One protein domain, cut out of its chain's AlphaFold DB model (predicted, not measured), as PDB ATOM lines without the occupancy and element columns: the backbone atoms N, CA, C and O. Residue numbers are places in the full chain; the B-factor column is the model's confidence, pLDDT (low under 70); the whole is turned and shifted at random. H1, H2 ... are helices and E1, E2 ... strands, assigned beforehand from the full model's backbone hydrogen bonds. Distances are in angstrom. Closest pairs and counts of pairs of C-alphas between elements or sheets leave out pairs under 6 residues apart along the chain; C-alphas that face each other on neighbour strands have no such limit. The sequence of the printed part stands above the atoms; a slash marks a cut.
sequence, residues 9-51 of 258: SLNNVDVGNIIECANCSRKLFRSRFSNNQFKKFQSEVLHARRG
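AT A GLANCE: This is residues 9 to 51 of the 258 residues of the protein "Stc1 domain-containing protein" of Exophiala spinifera (UniProt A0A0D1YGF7). What shape do these atoms make? After an opening stretch, residues 9 to 17, that leads from beside H1 to the strands, a small two-stranded hairpin, E1 and E2, forms one end; one helix, H1, then runs away from it as a long arm. What is it built of? The printed part has 43 residues with two named strands and one named helix, in the order E1, E2, H1; the sheet is E1 - E2, antiparallel. The class is mixed, helices and strands, with 21 residues, under half, in named elements. How large is it? It is compact, with a radius of gyration of the C-alphas of 10.5 A, and only just elongated, spanning 28 by 18 by 16 A.

IN THESE COORDINATES: Where are the strands? E1 is residues 18 to 20, 7.0 A long, beginning at C-alpha 18 (185.022, 100.701, 142.460). E2 is residues 27 to 29, 7.1 A long. Where is the helix? H1 is residues 35 to 49, 21.0 A from first to last C-alpha, ending at C-alpha 49 (184.975, 90.790, 126.434).

HOW THE PARTS SIT: How do the strands pair? E1 and E2 form a hairpin, antiparallel at 135 degrees between their directions. N 19 and O 28 are within hydrogen-bond range at 2.9 A, as are N 28 and O 19 at 2.9 A. How does H1 stand? E1 and H1 are apart. Every O i to N i+4 pair in H1 is within hydrogen-bond range.

THE WHOLE: Which C-alphas are farthest apart? Those of Ser 9 and Cys 24, at 29.3 A. Is the printed part continuous? It has no cut; the link from E1 to E2 is short, and that from E2 to H1 is tight. Where is confidence low? Residues 9 to 12 are under 70; the mean pLDDT of the printed part is 86.2.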
ATOM      1  N   SER A   9     194.746  84.030 134.880       61.59
ATOM      2  CA  SER A   9     194.126  84.817 133.800       61.59
ATOM      3  C   SER A   9     193.113  85.846 134.315       61.59
ATOM      4  O   SER A   9     192.924  86.892 133.697       61.59
ATOM      5  N   LEU A  10     192.501  85.580 135.473       65.50
ATOM      6  CA  LEU A  10     191.509  86.456 136.102       65.50
ATOM      7  C   LEU A  10     192.151  87.642 136.835       65.50
ATOM      8  O   LEU A  10     191.547  88.710 136.916       65.50
ATOM      9  N   ASN A  11     193.387  87.486 137.319       64.00
ATOM     10  CA  ASN A  11     194.119  88.549 138.013       64.00
ATOM     11  C   ASN A  11     194.508  89.718 137.090       64.00
ATOM     12  O   ASN A  11     194.624  90.841 137.568       64.00
ATOM     13  N   ASN A  12     194.661  89.472 135.784       68.38
ATOM     14  CA  ASN A  12     194.996  90.497 134.786       68.38
ATOM     15  C   ASN A  12     193.775  91.267 134.253       68.38
ATOM     16  O   ASN A  12     193.923  92.153 133.411       68.38
ATOM     17  N   VAL A  13     192.559  90.931 134.695       70.38
ATOM     18  CA  VAL A  13     191.358  91.663 134.286       70.38
ATOM     19  C   VAL A  13     191.230  92.900 135.163       70.38
ATOM     20  O   VAL A  13     190.854  92.804 136.334       70.38
ATOM     21  N   ASP A  14     191.523  94.066 134.588       73.25
ATOM     22  CA  ASP A  14     191.252  95.340 135.246       73.25
ATOM     23  C   ASP A  14     189.740  95.610 135.235       73.25
ATOM     24  O   ASP A  14     189.135  95.908 134.199       73.25
ATOM     25  N   VAL A  15     189.127  95.397 136.399       74.31
ATOM     26  CA  VAL A  15     187.697  95.610 136.670       74.31
ATOM     27  C   VAL A  15     187.478  96.934 137.422       74.31
ATOM     28  O   VAL A  15     186.346  97.297 137.732       74.31
ATOM     29  N   GLY A  16     188.548  97.696 137.678       79.50
ATOM     30  CA  GLY A  16     188.504  98.905 138.488       79.50
ATOM     31  C   GLY A  16     188.337  98.622 139.986       79.50
ATOM     32  O   GLY A  16     187.869  97.569 140.422       79.50
ATOM     33  N   ASN A  17     188.737  99.593 140.809       82.69
ATOM     34  CA  ASN A  17     188.678  99.472 142.271       82.69
ATOM     35  C   ASN A  17     187.275  99.710 142.852       82.69
ATOM     36  O   ASN A  17     187.036  99.371 144.013       82.69
ATOM     37  N   ILE A  18     186.371 100.296 142.061       90.62
ATOM     38  CA  ILE A  18     185.022 100.701 142.460       90.62
ATOM     39  C   ILE A  18     184.013  99.958 141.587       90.62
ATOM     40  O   ILE A  18     184.046 100.074 140.366       90.62
ATOM     41  N   ILE A  19     183.116  99.209 142.224       91.38
ATOM     42  CA  ILE A  19     182.141  98.331 141.572       91.38
ATOM     43  C   ILE A  19     180.756  98.633 142.141       91.38
ATOM     44  O   ILE A  19     180.604  98.901 143.335       91.38
ATOM     45  N   GLU A  20     179.735  98.599 141.291       93.44
ATOM     46  CA  GLU A  20     178.344  98.816 141.686       93.44
ATOM     47  C   GLU A  20     177.702  97.528 142.215       93.44
ATOM     48  O   GLU A  20     177.876  96.444 141.658       93.44
ATOM     49  N   CYS A  21     176.952  97.640 143.312       94.19
ATOM     50  CA  CYS A  21     176.200  96.519 143.875       94.19
ATOM     51  C   CYS A  21     174.875  96.298 143.133       94.19
ATOM     52  O   CYS A  21     174.088  97.228 142.995       94.19
ATOM     53  N   ALA A  22     174.559  95.052 142.773       93.19
ATOM     54  CA  ALA A  22     173.302  94.711 142.096       93.19
ATOM     55  C   ALA A  22     172.028  95.032 142.906       93.19
ATOM     56  O   ALA A  22     170.992  95.325 142.321       93.19
ATOM     57  N   ASN A  23     172.088  94.961 144.241       93.06
ATOM     58  CA  ASN A  23     170.913  95.150 145.103       93.06
ATOM     59  C   ASN A  23     170.725  96.604 145.536       93.06
ATOM     60  O   ASN A  23     169.626  97.135 145.441       93.06
ATOM     61  N   CYS A  24     171.778  97.230 146.068       92.75
ATOM     62  CA  CYS A  24     171.685  98.585 146.621       92.75
ATOM     63  C   CYS A  24     172.233  99.673 145.694       92.75
ATOM     64  O   CYS A  24     172.302 100.812 146.140       92.75
ATOM     65  N   SER A  25     172.701  99.322 144.485       92.06
ATOM     66  CA  SER A  25     173.248 100.228 143.451       92.06
ATOM     67  C   SER A  25     174.354 101.198 143.901       92.06
ATOM     68  O   SER A  25     174.783 102.066 143.146       92.06
ATOM     69  N   ARG A  26     174.896 101.028 145.113       94.00
ATOM     70  CA  ARG A  26     176.009 101.825 145.636       94.00
ATOM     71  C   ARG A  26     177.326 101.407 144.981       94.00
ATOM     72  O   ARG A  26     177.630 100.216 144.884       94.00
ATOM     73  N   LYS A  27     178.124 102.408 144.600       93.50
ATOM     74  CA  LYS A  27     179.520 102.274 144.164       93.50
ATOM     75  C   LYS A  27     180.404 102.006 145.377       93.50
ATOM     76  O   LYS A  27     180.529 102.857 146.255       93.50
ATOM     77  N   LEU A  28     180.977 100.814 145.451       92.75
ATOM     78  CA  LEU A  28     181.702 100.318 146.619       92.75
ATOM     79  C   LEU A  28     183.076  99.787 146.206       92.75
ATOM     80  O   LEU A  28     183.278  99.351 145.075       92.75
ATOM     81  N   PHE A  29     184.025  99.794 147.139       92.50
ATOM     82  CA  PHE A  29     185.352  99.229 146.904       92.50
ATOM     83  C   PHE A  29     185.320  97.701 146.826       92.50
ATOM     84  O   PHE A  29     184.483  97.064 147.470       92.50
ATOM     85  N   ARG A  30     186.304  97.103 146.138       89.50
ATOM     86  CA  ARG A  30     186.516  95.640 146.086       89.50
ATOM     87  C   ARG A  30     186.430  94.959 147.459       89.50
ATOM     88  O   ARG A  30     185.866  93.876 147.558       89.50
ATOM     89  N   SER A  31     186.942  95.591 148.518       90.06
ATOM     90  CA  SER A  31     186.921  95.054 149.890       90.06
ATOM     91  C   SER A  31     185.517  94.873 150.478       90.06
ATOM     92  O   SER A  31     185.358  94.172 151.471       90.06
ATOM     93  N   ARG A  32     184.489  95.490 149.882       92.19
ATOM     94  CA  ARG A  32     183.082  95.361 150.292       92.19
ATOM     95  C   ARG A  32     182.347  94.229 149.575       92.19
ATOM     96  O   ARG A  32     181.152  94.055 149.815       92.19
ATOM     97  N   PHE A  33     183.039  93.444 148.754       91.12
ATOM     98  CA  PHE A  33     182.501  92.278 148.061       91.12
ATOM     99  C   PHE A  33     183.235  91.004 148.486       91.12
ATOM    100  O   PHE A  33     184.444  91.010 148.711       91.12
ATOM    101  N   SER A  34     182.518  89.877 148.526       89.88
ATOM    102  CA  SER A  34     183.142  88.579 148.800       89.88
ATOM    103  C   SER A  34     184.140  88.219 147.697       89.88
ATOM    104  O   SER A  34     183.806  88.297 146.514       89.88
ATOM    105  N   ASN A  35     185.326  87.725 148.068       89.69
ATOM    106  CA  ASN A  35     186.352  87.273 147.116       89.69
ATOM    107  C   ASN A  35     185.803  86.282 146.077       89.69
ATOM    108  O   ASN A  35     186.164  86.350 144.905       89.69
ATOM    109  N   ASN A  36     184.894  85.391 146.483       89.44
ATOM    110  CA  ASN A  36     184.282  84.418 145.578       89.44
ATOM    111  C   ASN A  36     183.330  85.079 144.574       89.44
ATOM    112  O   ASN A  36     183.309  84.702 143.405       89.44
ATOM    113  N   GLN A  37     182.548  86.067 145.016       89.75
ATOM    114  CA  GLN A  37     181.653  86.822 144.135       89.75
ATOM    115  C   GLN A  37     182.451  87.711 143.178       89.75
ATOM    116  O   GLN A  37     182.132  87.771 141.996       89.75
ATOM    117  N   PHE A  38     183.525  88.332 143.665       89.62
ATOM    118  CA  PHE A  38     184.411  89.149 142.847       89.62
ATOM    119  C   PHE A  38     185.132  88.323 141.771       89.62
ATOM    120  O   PHE A  38     185.118  88.712 140.610       89.62
ATOM    121  N   LYS A  39     185.678  87.144 142.105       89.81
ATOM    122  CA  LYS A  39     186.290  86.236 141.113       89.81
ATOM    123  C   LYS A  39     185.297  85.791 140.037       89.81
ATOM    124  O   LYS A  39     185.642  85.760 138.858       89.81
ATOM    125  N   LYS A  40     184.053  85.481 140.426       90.38
ATOM    126  CA  LYS A  40     182.979  85.174 139.469       90.38
ATOM    127  C   LYS A  40     182.710  86.363 138.552       90.38
ATOM    128  O   LYS A  40     182.721  86.195 137.339       90.38
ATOM    129  N   PHE A  41     182.576  87.561 139.113       90.69
ATOM    130  CA  PHE A  41     182.398  88.777 138.327       90.69
ATOM    131  C   PHE A  41     183.563  89.018 137.354       90.69
ATOM    132  O   PHE A  41     183.321  89.239 136.175       90.69
ATOM    133  N   GLN A  42     184.818  88.871 137.792       89.12
ATOM    134  CA  GLN A  42     185.993  88.963 136.913       89.12
ATOM    135  C   GLN A  42     185.935  87.959 135.756       89.12
ATOM    136  O   GLN A  42     186.210  88.322 134.612       89.12
ATOM    137  N   SER A  43     185.546  86.711 136.038       88.38
ATOM    138  CA  SER A  43     185.395  85.691 134.998       88.38
ATOM    139  C   SER A  43     184.296  86.052 134.002       88.38
ATOM    140  O   SER A  43     184.504  85.955 132.796       88.38
ATOM    141  N   GLU A  44     183.160  86.561 134.479       89.00
ATOM    142  CA  GLU A  44     182.053  86.985 133.627       89.00
ATOM    143  C   GLU A  44     182.410  88.218 132.788       89.00
ATOM    144  O   GLU A  44     182.065  88.270 131.611       89.00
ATOM    145  N   VAL A  45     183.165  89.176 133.336       88.88
ATOM    146  CA  VAL A  45     183.682  90.337 132.588       88.88
ATOM    147  C   VAL A  45     184.633  89.891 131.478       88.88
ATOM    148  O   VAL A  45     184.540  90.378 130.350       88.88
ATOM    149  N   LEU A  46     185.525  88.940 131.761       87.69
ATOM    150  CA  LEU A  46     186.409  88.360 130.750       87.69
ATOM    151  C   LEU A  46     185.607  87.631 129.664       87.69
ATOM    152  O   LEU A  46     185.906  87.788 128.478       87.69
ATOM    153  N   HIS A  47     184.569  86.882 130.041       86.62
ATOM    154  CA  HIS A  47     183.667  86.237 129.087       86.62
ATOM    155  C   HIS A  47     182.902  87.251 128.228       86.62
ATOM    156  O   HIS A  47     182.836  87.066 127.015       86.62
ATOM    157  N   ALA A  48     182.405  88.347 128.807       86.81
ATOM    158  CA  ALA A  48     181.739  89.419 128.068       86.81
ATOM    159  C   ALA A  48     182.678  90.067 127.033       86.81
ATOM    160  O   ALA A  48     182.288  90.278 125.886       86.81
ATOM    161  N   ARG A  49     183.956  90.290 127.382       84.25
ATOM    162  CA  ARG A  49     184.975  90.790 126.434       84.25
ATOM    163  C   ARG A  49     185.257  89.825 125.277       84.25
ATOM    164  O   ARG A  49     185.679  90.266 124.216       84.25
ATOM    165  N   ARG A  50     185.021  88.523 125.465       85.62
ATOM    166  CA  ARG A  50     185.165  87.481 124.431       85.62
ATOM    167  C   ARG A  50     183.878  87.246 123.622       85.62
ATOM    168  O   ARG A  50     183.786  86.236 122.933       85.62
ATOM    169  N   GLY A  51     182.894  88.146 123.707       84.19
ATOM    170  CA  GLY A  51     181.615  88.036 122.991       84.19
ATOM    171  C   GLY A  51     180.532  87.247 123.737       84.19
ATOM    172  O   GLY A  51     179.540  86.845 123.138       84.19
TER     173      GLY A  51